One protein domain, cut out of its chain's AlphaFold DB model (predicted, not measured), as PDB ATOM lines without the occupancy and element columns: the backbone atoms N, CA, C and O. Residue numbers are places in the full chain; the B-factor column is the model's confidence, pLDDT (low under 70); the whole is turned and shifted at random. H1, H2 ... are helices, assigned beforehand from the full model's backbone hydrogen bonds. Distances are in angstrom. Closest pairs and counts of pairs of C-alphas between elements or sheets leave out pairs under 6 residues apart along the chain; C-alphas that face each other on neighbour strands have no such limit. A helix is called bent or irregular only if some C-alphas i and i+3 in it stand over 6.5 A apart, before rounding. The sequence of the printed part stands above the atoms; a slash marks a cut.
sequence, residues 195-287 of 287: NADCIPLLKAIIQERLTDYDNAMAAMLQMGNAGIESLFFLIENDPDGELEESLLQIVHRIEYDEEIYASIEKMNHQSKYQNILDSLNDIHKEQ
ATOM      1  N   ASN A 195       9.180 -17.896  25.123       87.00
ATOM      2  CA  ASN A 195       7.994 -17.141  24.730       87.00
ATOM      3  C   ASN A 195       8.000 -15.690  25.254       87.00
ATOM      4  O   ASN A 195       7.838 -15.444  26.450       87.00
ATOM      5  N   ALA A 196       8.100 -14.722  24.338       89.62
ATOM      6  CA  ALA A 196       8.103 -13.288  24.637       89.62
ATOM      7  C   ALA A 196       6.847 -12.785  25.383       89.62
ATOM      8  O   ALA A 196       6.935 -11.798  26.115       89.62
ATOM      9  N   ASP A 197       5.704 -13.474  25.287       89.38
ATOM     10  CA  ASP A 197       4.501 -13.142  26.069       89.38
ATOM     11  C   ASP A 197       4.735 -13.296  27.585       89.38
ATOM     12  O   ASP A 197       3.997 -12.733  28.395       89.38
ATOM     13  N   CYS A 198       5.788 -14.015  27.988       89.94
ATOM     14  CA  CYS A 198       6.177 -14.201  29.384       89.94
ATOM     15  C   CYS A 198       7.020 -13.042  29.943       89.94
ATOM     16  O   CYS A 198       7.214 -12.973  31.157       89.94
ATOM     17  N   ILE A 199       7.493 -12.108  29.105       95.06
ATOM     18  CA  ILE A 199       8.334 -10.973  29.529       95.06
ATOM     19  C   ILE A 199       7.748 -10.204  30.730       95.06
ATOM     20  O   ILE A 199       8.514  -9.907  31.646       95.06
ATOM     21  N   PRO A 200       6.440  -9.878  30.808       94.25
ATOM     22  CA  PRO A 200       5.884  -9.185  31.973       94.25
ATOM     23  C   PRO A 200       6.072  -9.941  33.296       94.25
ATOM     24  O   PRO A 200       6.308  -9.318  34.328       94.25
ATOM     25  N   LEU A 201       6.007 -11.274  33.268       92.94
ATOM     26  CA  LEU A 201       6.198 -12.120  34.449       92.94
ATOM     27  C   LEU A 201       7.680 -12.243  34.810       92.94
ATOM     28  O   LEU A 201       8.037 -12.132  35.981       92.94
ATOM     29  N   LEU A 202       8.556 -12.386  33.810       95.06
ATOM     30  CA  LEU A 202      10.008 -12.361  34.017       95.06
ATOM     31  C   LEU A 202      10.459 -11.020  34.617       95.06
ATOM     32  O   LEU A 202      11.244 -10.999  35.562       95.06
ATOM     33  N   LYS A 203       9.881  -9.901  34.154       95.88
ATOM     34  CA  LYS A 203      10.087  -8.579  34.767       95.88
ATOM     35  C   LYS A 203       9.691  -8.569  36.239       95.88
ATOM     36  O   LYS A 203      10.457  -8.055  37.046       95.88
ATOM     37  N   ALA A 204       8.539  -9.140  36.589       93.94
ATOM     38  CA  ALA A 204       8.085  -9.199  37.976       93.94
ATOM     39  C   ALA A 204       9.057  -9.997  38.865       93.94
ATOM     40  O   ALA A 204       9.389  -9.529  39.951       93.94
ATOM     41  N   ILE A 205       9.581 -11.136  38.388       93.75
ATOM     42  CA  ILE A 205      10.609 -11.927  39.098       93.75
ATOM     43  C   ILE A 205      11.839 -11.069  39.422       93.75
ATOM     44  O   ILE A 205      12.305 -11.057  40.562       93.75
ATOM     45  N   ILE A 206      12.342 -10.336  38.424       95.62
ATOM     46  CA  ILE A 206      13.542  -9.499  38.551       95.62
ATOM     47  C   ILE A 206      13.274  -8.306  39.471       95.62
ATOM     48  O   ILE A 206      14.057  -8.036  40.379       95.62
ATOM     49  N   GLN A 207      12.160  -7.599  39.276       94.06
ATOM     50  CA  GLN A 207      11.787  -6.424  40.069       94.06
ATOM     51  C   GLN A 207      11.538  -6.758  41.541       94.06
ATOM     52  O   GLN A 207      11.931  -5.986  42.411       94.06
ATOM     53  N   GLU A 208      10.918  -7.903  41.827       92.62
ATOM     54  CA  GLU A 208      10.710  -8.381  43.198       92.62
ATOM     55  C   GLU A 208      11.978  -8.988  43.819       92.62
ATOM     56  O   GLU A 208      11.948  -9.359  44.992       92.62
ATOM     57  N   ARG A 209      13.081  -9.077  43.057       91.12
ATOM     58  CA  ARG A 209      14.362  -9.667  43.480       91.12
ATOM     59  C   ARG A 209      14.173 -11.057  44.090       91.12
ATOM     60  O   ARG A 209      14.750 -11.381  45.129       91.12
ATOM     61  N   LEU A 210      13.328 -11.879  43.461       89.56
ATOM     62  CA  LEU A 210      13.133 -13.255  43.915       89.56
ATOM     63  C   LEU A 210      14.455 -14.027  43.830       89.56
ATOM     64  O   LEU A 210      15.310 -13.721  43.005       89.56
ATOM     65  N   THR A 211      14.633 -15.038  44.679       84.06
ATOM     66  CA  THR A 211      15.832 -15.888  44.650       84.06
ATOM     67  C   THR A 211      16.096 -16.407  43.234       84.06
ATOM     68  O   THR A 211      15.165 -16.827  42.548       84.06
ATOM     69  N   ASP A 212      17.361 -16.356  42.813       88.12
ATOM     70  CA  ASP A 212      17.823 -16.742  41.475       88.12
ATOM     71  C   ASP A 212      17.156 -15.970  40.316       88.12
ATOM     72  O   ASP A 212      16.997 -16.511  39.218       88.12
ATOM     73  N   TYR A 213      16.776 -14.700  40.519       92.94
ATOM     74  CA  TYR A 213      16.216 -13.865  39.446       92.94
ATOM     75  C   TYR A 213      17.152 -13.707  38.234       92.94
ATOM     76  O   TYR A 213      16.675 -13.417  37.134       92.94
ATOM     77  N   ASP A 214      18.454 -13.961  38.397       94.00
ATOM     78  CA  ASP A 214      19.433 -14.034  37.308       94.00
ATOM     79  C   ASP A 214      18.987 -14.999  36.191       94.00
ATOM     80  O   ASP A 214      19.212 -14.744  35.008       94.00
ATOM     81  N   ASN A 215      18.282 -16.082  36.535       93.56
ATOM     82  CA  ASN A 215      17.746 -17.028  35.556       93.56
ATOM     83  C   ASN A 215      16.620 -16.415  34.703       93.56
ATOM     84  O   ASN A 215      16.515 -16.702  33.510       93.56
ATOM     85  N   ALA A 216      15.808 -15.519  35.274       94.62
ATOM     86  CA  ALA A 216      14.818 -14.762  34.508       94.62
ATOM     87  C   ALA A 216      15.487 -13.728  33.588       94.62
ATOM     88  O   ALA A 216      15.039 -13.532  32.457       94.62
ATOM     89  N   MET A 217      16.588 -13.111  34.030       96.12
ATOM     90  CA  MET A 217      17.394 -12.224  33.182       96.12
ATOM     91  C   MET A 217      18.025 -12.991  32.010       96.12
ATOM     92  O   MET A 217      17.957 -12.525  30.872       96.12
ATOM     93  N   ALA A 218      18.568 -14.189  32.258       94.12
ATOM     94  CA  ALA A 218      19.107 -15.067  31.221       94.12
ATOM     95  C   ALA A 218      18.044 -15.454  30.178       94.12
ATOM     96  O   ALA A 218      18.308 -15.375  28.977       94.12
ATOM     97  N   ALA A 219      16.826 -15.794  30.616       93.50
ATOM     98  CA  ALA A 219      15.710 -16.047  29.703       93.50
ATOM     99  C   ALA A 219      15.403 -14.823  28.827       93.50
ATOM    100  O   ALA A 219      15.274 -14.953  27.612       93.50
ATOM    101  N   MET A 220      15.342 -13.623  29.416       95.44
ATOM    102  CA  MET A 220      15.081 -12.388  28.669       95.44
ATOM    103  C   MET A 220      16.184 -12.056  27.655       95.44
ATOM    104  O   MET A 220      15.866 -11.606  26.558       95.44
ATOM    105  N   LEU A 221      17.460 -12.309  27.963       93.44
ATOM    106  CA  LEU A 221      18.544 -12.159  26.980       93.44
ATOM    107  C   LEU A 221      18.337 -13.071  25.767       93.44
ATOM    108  O   LEU A 221      18.421 -12.631  24.624       93.44
ATOM    109  N   GLN A 222      17.999 -14.330  26.034       90.81
ATOM    110  CA  GLN A 222      17.795 -15.376  25.031       90.81
ATOM    111  C   GLN A 222      16.503 -15.198  24.208       90.81
ATOM    112  O   GLN A 222      16.286 -15.909  23.231       90.81
ATOM    113  N   MET A 223      15.637 -14.248  24.575       91.12
ATOM    114  CA  MET A 223      14.467 -13.838  23.786       91.12
ATOM    115  C   MET A 223      14.798 -12.782  22.717       91.12
ATOM    116  O   MET A 223      13.902 -12.331  21.995       91.12
ATOM    117  N   GLY A 224      16.058 -12.348  22.624       89.88
ATOM    118  CA  GLY A 224      16.504 -11.338  21.670       89.88
ATOM    119  C   GLY A 224      15.938  -9.949  21.973       89.88
ATOM    120  O   GLY A 224      15.685  -9.600  23.128       89.88
ATOM    121  N   ASN A 225      15.732  -9.136  20.929       90.94
ATOM    122  CA  ASN A 225      15.441  -7.700  21.055       90.94
ATOM    123  C   ASN A 225      14.380  -7.348  22.115       90.94
ATOM    124  O   ASN A 225      14.631  -6.493  22.956       90.94
ATOM    125  N   ALA A 226      13.220  -8.013  22.122       91.94
ATOM    126  CA  ALA A 226      12.128  -7.665  23.037       91.94
ATOM    127  C   ALA A 226      12.486  -7.893  24.518       91.94
ATOM    128  O   ALA A 226      12.099  -7.109  25.394       91.94
ATOM    129  N   GLY A 227      13.216  -8.974  24.796       94.06
ATOM    130  CA  GLY A 227      13.680  -9.296  26.138       94.06
ATOM    131  C   GLY A 227      14.847  -8.407  26.563       94.06
ATOM    132  O   GLY A 227      14.824  -7.887  27.677       94.06
ATOM    133  N   ILE A 228      15.790  -8.124  25.658       94.25
ATOM    134  CA  ILE A 228      16.926  -7.221  25.903       94.25
ATOM    135  C   ILE A 228      16.447  -5.789  26.174       94.25
ATOM    136  O   ILE A 228      16.824  -5.214  27.191       94.25
ATOM    137  N   GLU A 229      15.550  -5.235  25.347       93.38
ATOM    138  CA  GLU A 229      14.950  -3.904  25.573       93.38
ATOM    139  C   GLU A 229      14.287  -3.828  26.949       93.38
ATOM    140  O   GLU A 229      14.429  -2.863  27.700       93.38
ATOM    141  N   SER A 230      13.564  -4.890  27.293       95.69
ATOM    142  CA  SER A 230      12.873  -5.011  28.563       95.69
ATOM    143  C   SER A 230      13.820  -5.110  29.756       95.69
ATOM    144  O   SER A 230      13.502  -4.556  30.806       95.69
ATOM    145  N   LEU A 231      14.952  -5.798  29.607       94.94
ATOM    146  CA  LEU A 231      15.973  -5.947  30.640       94.94
ATOM    147  C   LEU A 231      16.734  -4.640  30.851       94.94
ATOM    148  O   LEU A 231      16.926  -4.205  31.982       94.94
ATOM    149  N   PHE A 232      17.098  -3.974  29.759       94.06
ATOM    150  CA  PHE A 232      17.758  -2.676  29.796       94.06
ATOM    151  C   PHE A 232      16.868  -1.625  30.437       94.06
ATOM    152  O   PHE A 232      17.339  -0.913  31.315       94.06
ATOM    153  N   PHE A 233      15.569  -1.608  30.130       93.88
ATOM    154  CA  PHE A 233      14.630  -0.754  30.855       93.88
ATOM    155  C   PHE A 233      14.666  -0.998  32.375       93.88
ATOM    156  O   PHE A 233      14.600  -0.040  33.140       93.88
ATOM    157  N   LEU A 234      14.781  -2.248  32.842       95.69
ATOM    158  CA  LEU A 234      14.893  -2.527  34.279       95.69
ATOM    159  C   LEU A 234      16.204  -2.001  34.867       95.69
ATOM    160  O   LEU A 234      16.164  -1.361  35.911       95.69
ATOM    161  N   ILE A 235      17.329  -2.228  34.185       93.56
ATOM    162  CA  ILE A 235      18.660  -1.768  34.611       93.56
ATOM    163  C   ILE A 235      18.716  -0.240  34.685       93.56
ATOM    164  O   ILE A 235      19.219   0.325  35.647       93.56
ATOM    165  N   GLU A 236      18.140   0.456  33.706       91.31
ATOM    166  CA  GLU A 236      18.091   1.922  33.698       91.31
ATOM    167  C   GLU A 236      17.287   2.517  34.856       91.31
ATOM    168  O   GLU A 236      17.502   3.671  35.226       91.31
ATOM    169  N   ASN A 237      16.349   1.742  35.395       93.00
ATOM    170  CA  ASN A 237      15.507   2.126  36.518       93.00
ATOM    171  C   ASN A 237      15.944   1.445  37.827       93.00
ATOM    172  O   ASN A 237      15.188   1.483  38.800       93.00
ATOM    173  N   ASP A 238      17.135   0.841  37.861       93.12
ATOM    174  CA  ASP A 238      17.710   0.218  39.049       93.12
ATOM    175  C   ASP A 238      18.631   1.207  39.784       93.12
ATOM    176  O   ASP A 238      19.742   1.470  39.322       93.12
ATOM    177  N   PRO A 239      18.193   1.803  40.908       86.31
ATOM    178  CA  PRO A 239      18.944   2.868  41.569       86.31
ATOM    179  C   PRO A 239      20.275   2.392  42.160       86.31
ATOM    180  O   PRO A 239      21.192   3.202  42.305       86.31
ATOM    181  N   ASP A 240      20.368   1.105  42.496       89.38
ATOM    182  CA  ASP A 240      21.513   0.521  43.192       89.38
ATOM    183  C   ASP A 240      22.542  -0.092  42.224       89.38
ATOM    184  O   ASP A 240      23.661  -0.395  42.631       89.38
ATOM    185  N   GLY A 241      22.197  -0.232  40.936       88.00
ATOM    186  CA  GLY A 241      23.073  -0.782  39.892       88.00
ATOM    187  C   GLY A 241      23.313  -2.296  39.973       88.00
ATOM    188  O   GLY A 241      24.047  -2.841  39.150       88.00
ATOM    189  N   GLU A 242      22.679  -2.994  40.918       92.69
ATOM    190  CA  GLU A 242      22.828  -4.439  41.128       92.69
ATOM    191  C   GLU A 242      22.443  -5.251  39.884       92.69
ATOM    192  O   GLU A 242      23.096  -6.244  39.560       92.69
ATOM    193  N   LEU A 243      21.414  -4.826  39.141       94.31
ATOM    194  CA  LEU A 243      20.986  -5.526  37.929       94.31
ATOM    195  C   LEU A 243      22.016  -5.446  36.802       94.31
ATOM    196  O   LEU A 243      22.104  -6.376  36.000       94.31
ATOM    197  N   GLU A 244      22.783  -4.359  36.714       92.19
ATOM    198  CA  GLU A 244      23.867  -4.260  35.733       92.19
ATOM    199  C   GLU A 244      24.986  -5.251  36.079       92.19
ATOM    200  O   GLU A 244      25.463  -5.980  35.205       92.19
ATOM    201  N   GLU A 245      25.349  -5.344  37.360       91.50
ATOM    202  CA  GLU A 245      26.347  -6.304  37.838       91.50
ATOM    203  C   GLU A 245      25.894  -7.756  37.628       91.50
ATOM    204  O   GLU A 245      26.659  -8.567  37.095       91.50
ATOM    205  N   SER A 246      24.645  -8.088  37.977       93.38
ATOM    206  CA  SER A 246      24.049  -9.403  37.703       93.38
ATOM    207  C   SER A 246      24.067  -9.726  36.212       93.38
ATOM    208  O   SER A 246      24.456 -10.829  35.821       93.38
ATOM    209  N   LEU A 247      23.717  -8.762  35.354       93.31
ATOM    210  CA  LEU A 247      23.749  -8.961  33.910       93.31
ATOM    211  C   LEU A 247      25.162  -9.280  33.418       93.31
ATOM    212  O   LEU A 247      25.343 -10.236  32.661       93.31
ATOM    213  N   LEU A 248      26.169  -8.528  33.863       91.19
ATOM    214  CA  LEU A 248      27.558  -8.820  33.518       91.19
ATOM    215  C   LEU A 248      27.930 -10.244  33.936       91.19
ATOM    216  O   LEU A 248      28.506 -10.983  33.140       91.19
ATOM    217  N   GLN A 249      27.562 -10.682  35.138       90.88
ATOM    218  CA  GLN A 249      27.841 -12.050  35.573       90.88
ATOM    219  C   GLN A 249      27.133 -13.112  34.726       90.88
ATOM    220  O   GLN A 249      27.716 -14.169  34.489       90.88
ATOM    221  N   ILE A 250      25.901 -12.860  34.282       91.25
ATOM    222  CA  ILE A 250      25.153 -13.772  33.405       91.25
ATOM    223  C   ILE A 250      25.821 -13.862  32.040       91.25
ATOM    224  O   ILE A 250      25.997 -14.962  31.523       91.25
ATOM    225  N   VAL A 251      26.243 -12.726  31.484       89.25
ATOM    226  CA  VAL A 251      26.936 -12.658  30.194       89.25
ATOM    227  C   VAL A 251      28.178 -13.551  30.188       89.25
ATOM    228  O   VAL A 251      28.372 -14.283  29.230       89.25
ATOM    229  N   HIS A 252      28.942 -13.603  31.284       85.94
ATOM    230  CA  HIS A 252      30.105 -14.499  31.423       85.94
ATOM    231  C   HIS A 252      29.763 -15.996  31.537       85.94
ATOM    232  O   HIS A 252      30.666 -16.829  31.481       85.94
ATOM    233  N   ARG A 253      28.494 -16.356  31.748       84.12
ATOM    234  CA  ARG A 253      28.041 -17.750  31.910       84.12
ATOM    235  C   ARG A 253      27.306 -18.287  30.683       84.12
ATOM    236  O   ARG A 253      27.149 -19.501  30.581       84.12
ATOM    237  N   ILE A 254      26.821 -17.415  29.801       81.75
ATOM    238  CA  ILE A 254      26.122 -17.823  28.581       81.75
ATOM    239  C   ILE A 254      27.115 -18.101  27.451       81.75
ATOM    240  O   ILE A 254      28.217 -17.554  27.413       81.75
ATOM    241  N   GLU A 255      26.716 -18.962  26.519       84.00
ATOM    242  CA  GLU A 255      27.444 -19.135  25.263       84.00
ATOM    243  C   GLU A 255      27.339 -17.862  24.420       84.00
ATOM    244  O   GLU A 255      26.333 -17.147  24.484       84.00
ATOM    245  N   TYR A 256      28.389 -17.565  23.645       84.69
ATOM    246  CA  TYR A 256      28.349 -16.417  22.754       84.69
ATOM    247  C   TYR A 256      27.253 -16.621  21.707       84.69
ATOM    248  O   TYR A 256      27.225 -17.631  21.005       84.69
ATOM    249  N   ASP A 257      26.387 -15.622  21.584       87.25
ATOM    250  CA  ASP A 257      25.298 -15.592  20.620       87.25
ATOM    251  C   ASP A 257      25.385 -14.284  19.821       87.25
ATOM    252  O   ASP A 257      25.300 -13.181  20.377       87.25
ATOM    253  N   GLU A 258      25.583 -14.415  18.508       88.62
ATOM    254  CA  GLU A 258      25.723 -13.289  17.582       88.62
ATOM    255  C   GLU A 258      24.444 -12.435  17.526       88.62
ATOM    256  O   GLU A 258      24.524 -11.213  17.389       88.62
ATOM    257  N   GLU A 259      23.260 -13.036  17.694       89.56
ATOM    258  CA  GLU A 259      21.992 -12.305  17.701       89.56
ATOM    259  C   GLU A 259      21.840 -11.466  18.972       89.56
ATOM    260  O   GLU A 259      21.391 -10.314  18.903       89.56
ATOM    261  N   ILE A 260      22.253 -12.005  20.126       89.62
ATOM    262  CA  ILE A 260      22.294 -11.256  21.392       89.62
ATOM    263  C   ILE A 260      23.292 -10.103  21.272       89.62
ATOM    264  O   ILE A 260      22.945  -8.963  21.595       89.62
ATOM    265  N   TYR A 261      24.495 -10.371  20.752       91.44
ATOM    266  CA  TYR A 261      25.514  -9.345  20.532       91.44
ATOM    267  C   TYR A 261      24.992  -8.213  19.641       91.44
ATOM    268  O   TYR A 261      25.005  -7.051  20.049       91.44
ATOM    269  N   ALA A 262      24.462  -8.544  18.460       90.88
ATOM    270  CA  ALA A 262      23.941  -7.568  17.507       90.88
ATOM    271  C   ALA A 262      22.759  -6.764  18.079       90.88
ATOM    272  O   ALA A 262      22.629  -5.562  17.823       90.88
ATOM    273  N   SER A 263      21.901  -7.407  18.875       90.25
ATOM    274  CA  SER A 263      20.778  -6.742  19.544       90.25
ATOM    275  C   SER A 263      21.268  -5.712  20.565       90.25
ATOM    276  O   SER A 263      20.799  -4.573  20.563       90.25
ATOM    277  N   ILE A 264      22.254  -6.076  21.394       90.94
ATOM    278  CA  ILE A 264      22.854  -5.162  22.376       90.94
ATOM    279  C   ILE A 264      23.624  -4.043  21.672       90.94
ATOM    280  O   ILE A 264      23.483  -2.881  22.051       90.94
ATOM    281  N   GLU A 265      24.386  -4.352  20.620       91.44
ATOM    282  CA  GLU A 265      25.149  -3.366  19.847       91.44
ATOM    283  C   GLU A 265      24.227  -2.292  19.264       91.44
ATOM    284  O   GLU A 265      24.476  -1.094  19.415       91.44
ATOM    285  N   LYS A 266      23.103  -2.713  18.677       89.19
ATOM    286  CA  LYS A 266      22.086  -1.803  18.142       89.19
ATOM    287  C   LYS A 266      21.510  -0.868  19.210       89.19
ATOM    288  O   LYS A 266      21.185   0.276  18.892       89.19
ATOM    289  N   MET A 267      21.380  -1.345  20.448       85.69
ATOM    290  CA  MET A 267      20.841  -0.588  21.586       85.69
ATOM    291  C   MET A 267      21.904   0.206  22.353       85.69
ATOM    292  O   MET A 267      21.553   1.044  23.183       85.69
ATOM    293  N   ASN A 268      23.195  -0.006  22.073       87.75
ATOM    294  CA  ASN A 268      24.320   0.656  22.735       87.75
ATOM    295  C   ASN A 268      24.512   2.110  22.261       87.75
ATOM    296  O   ASN A 268      25.575   2.535  21.800       87.75
ATOM    297  N   HIS A 269      23.461   2.914  22.376       78.12
ATOM    298  CA  HIS A 269      23.538   4.342  22.127       78.12
ATOM    299  C   HIS A 269      24.402   5.010  23.203       78.12
ATOM    300  O   HIS A 269      24.246   4.758  24.394       78.12
ATOM    301  N   GLN A 270      25.318   5.885  22.774       77.88
ATOM    302  CA  GLN A 270      26.226   6.625  23.664       77.88
ATOM    303  C   GLN A 270      27.161   5.737  24.510       77.88
ATOM    304  O   GLN A 270      27.614   6.174  25.565       77.88
ATOM    305  N   SER A 271      27.470   4.516  24.052       81.88
ATOM    306  CA  SER A 271      28.387   3.584  24.735       81.88
ATOM    307  C   SER A 271      27.928   3.143  26.131       81.88
ATOM    308  O   SER A 271      28.737   2.683  26.934       81.88
ATOM    309  N   LYS A 272      26.630   3.262  26.425       83.38
ATOM    310  CA  LYS A 272      26.049   2.936  27.731       83.38
ATOM    311  C   LYS A 272      26.225   1.468  28.134       83.38
ATOM    312  O   LYS A 272      26.455   1.187  29.300       83.38
ATOM    313  N   TYR A 273      26.155   0.554  27.174       86.75
ATOM    314  CA  TYR A 273      26.271  -0.894  27.372       86.75
ATOM    315  C   TYR A 273      27.595  -1.444  26.829       86.75
ATOM    316  O   TYR A 273      27.709  -2.636  26.549       86.75
ATOM    317  N   GLN A 274      28.606  -0.579  26.669       90.44
ATOM    318  CA  GLN A 274      29.894  -0.971  26.099       90.44
ATOM    319  C   GLN A 274      30.574  -2.071  26.919       90.44
ATOM    320  O   GLN A 274      31.071  -3.023  26.338       90.44
ATOM    321  N   ASN A 275      30.505  -1.996  28.251       89.88
ATOM    322  CA  ASN A 275      31.083  -3.012  29.132       89.88
ATOM    323  C   ASN A 275      30.489  -4.408  28.871       89.88
ATOM    324  O   ASN A 275      31.214  -5.396  28.873       89.88
ATOM    325  N   ILE A 276      29.181  -4.491  28.595       88.94
ATOM    326  CA  ILE A 276      28.501  -5.756  28.285       88.94
ATOM    327  C   ILE A 276      28.968  -6.305  26.929       88.94
ATOM    328  O   ILE A 276      29.228  -7.501  26.804       88.94
ATOM    329  N   LEU A 277      29.103  -5.439  25.918       90.50
ATOM    330  CA  LEU A 277      29.627  -5.828  24.603       90.50
ATOM    331  C   LEU A 277      31.083  -6.280  24.667       90.50
ATOM    332  O   LEU A 277      31.454  -7.234  23.985       90.50
ATOM    333  N   ASP A 278      31.901  -5.604  25.471       91.88
ATOM    334  CA  ASP A 278      33.301  -5.961  25.672       91.88
ATOM    335  C   ASP A 278      33.401  -7.353  26.317       91.88
ATOM    336  O   ASP A 278      34.117  -8.207  25.797       91.88
ATOM    337  N   SER A 279      32.591  -7.632  27.348       89.50
ATOM    338  CA  SER A 279      32.498  -8.968  27.954       89.50
ATOM    339  C   SER A 279      32.056 -10.049  26.961       89.50
ATOM    340  O   SER A 279      32.678 -11.108  26.907       89.50
ATOM    341  N   LEU A 280      31.032  -9.801  26.135       87.88
ATOM    342  CA  LEU A 280      30.613 -10.761  25.099       87.88
ATOM    343  C   LEU A 280      31.721 -11.023  24.067       87.88
ATOM    344  O   LEU A 280      31.935 -12.163  23.656       87.88
ATOM    345  N   ASN A 281      32.441  -9.977  23.661       89.00
ATOM    346  CA  ASN A 281      33.553 -10.088  22.720       89.00
ATOM    347  C   ASN A 281      34.734 -10.878  23.286       89.00
ATOM    348  O   ASN A 281      35.437 -11.545  22.528       89.00
ATOM    349  N   ASP A 282      34.993 -10.779  24.586       89.38
ATOM    350  CA  ASP A 282      36.064 -11.543  25.219       89.38
ATOM    351  C   ASP A 282      35.720 -13.035  25.274       89.38
ATOM    352  O   ASP A 282      36.556 -13.851  24.891       89.38
ATOM    353  N   ILE A 283      34.465 -13.388  25.568       86.50
ATOM    354  CA  ILE A 283      33.976 -14.777  25.489       86.50
ATOM    355  C   ILE A 283      34.097 -15.326  24.064       86.50
ATOM    356  O   ILE A 283      34.568 -16.446  23.878       86.50
ATOM    357  N   HIS A 284      33.739 -14.535  23.044       87.75
ATOM    358  CA  HIS A 284      33.869 -14.949  21.642       87.75
ATOM    359  C   HIS A 284      35.309 -15.316  21.253       87.75
ATOM    360  O   HIS A 284      35.519 -16.179  20.408       87.75
ATOM    361  N   LYS A 285      36.315 -14.664  21.849       86.62
ATOM    362  CA  LYS A 285      37.732 -14.965  21.579       86.62
ATOM    363  C   LYS A 285      38.221 -16.223  22.302       86.62
ATOM    364  O   LYS A 285      39.267 -16.749  21.926       86.62
ATOM    365  N   GLU A 286      37.539 -16.634  23.368       83.00
ATOM    366  CA  GLU A 286      37.912 -17.781  24.202       83.00
ATOM    367  C   GLU A 286      37.296 -19.108  23.726       83.00
ATOM    368  O   GLU A 286      37.808 -20.169  24.092       83.00
ATOM    369  N   GLN A 287      36.235 -19.053  22.912       78.69
ATOM    370  CA  GLN A 287      35.535 -20.203  22.317       78.69
ATOM    371  C   GLN A 287      36.087 -20.562  20.929       78.69
ATOM    372  O   GLN A 287      36.192 -21.780  20.647       78.69
TER     373      GLN A 287
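What this domain is: This is residues 195 to 287 of the 287 residues of a protein of Candidatus Magnetomorum sp. HK-1 (UniProt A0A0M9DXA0). Six helices follow each other from one end of the body to the other: H1, H2 and H3 run back and forth side by side at one end, while H5 and H6 form a hairpin at the other end. H4 links the two groups, packing on H2 and H6, and H5 packs on H3. The printed part has 93 residues with six named helices, H1 to H6 in order, and no named strand; the class is all helix. It is compact, with a radius of gyration of the C-alphas of 12.4 A, and spans 35 by 27 by 23 A.

How they stand to each other: Begin with H1, residues 196 to 207, and H2, residues 214 to 222, a helical hairpin at a shallow tilt of 30 degrees; their closest C-alphas, of Leu 202 and Ala 216, are 5.4 A apart. Go on to H3, residues 225 to 236, the hub, which touches four helices. With residues 226 to 231 alone it touches H2, again a hairpin, at a steep tilt of 42 degrees; the closest C-alphas, of Met 220 and Gly 227, are 4.2 A apart. H3 also touches H1, the same way at a shallow tilt of 17 degrees, closest at the C-alphas of Ile 199 and Gly 227, 6.5 A. Next comes H4, residues 242 to 251, which only just touches H3, with 3 pairs of C-alphas within 8 A, and only at the corner; the closest are those of Ile 235 and Leu 243, 5.5 A. H4 touches H2 at a steep tilt of 59 degrees, closest at the C-alphas of Asp 214 and Ser 246, 6.6 A. H5, residues 258 to 267, is apart from H4 but touches H3 at a steep tilt of 51 degrees, closest at the C-alphas of Asn 225 and Ser 263, 5.6 A. H6, residues 274 to 286, forms a hairpin with H5 at a shallow tilt of 18 degrees, closest at the C-alphas of Tyr 261 and Leu 277, 6.8 A. H6 touches H4 with residues 276 to 280 alone, closest at the C-alphas of Leu 248 and Ile 276, 6.1 A. The helix packing is part aligned, part crossed: leaving out H3 and H4, which touch only at the corner, 4 of the 7 pairs of helices that touch are at a shallow tilt. Every O i to N i+4 pair is within hydrogen-bond range in H2, H3, H4, H5 and H6, and 6 of 8 are in H1.

Where its parts are: Find C-alpha 196 at (8.103, -13.288, 24.637), where H1 begins; it runs 17.3 A and is irregular, with C-alphas 197 and 200 7.2 A apart. H2 begins at C-alpha 214 and ends at C-alpha 222. H3 runs 16.1 A from C-alpha 225 at (15.441, -7.700, 21.055). H4 runs 14.3 A and H5 14.2 A. H6, the longest helix, runs 18.7 A to C-alpha 286 at (37.912, -17.781, 24.202).

The domain as a whole: The two C-alphas farthest apart, of Glu 208 and Lys 285, are 35.2 A apart. The printed part has no cut and ends at the chain's last residue, Gln 287. The links H2 to H3 and H3 to H4 are tight, the others short. The mean pLDDT of the printed part is 90.3, and no printed residue is under 70.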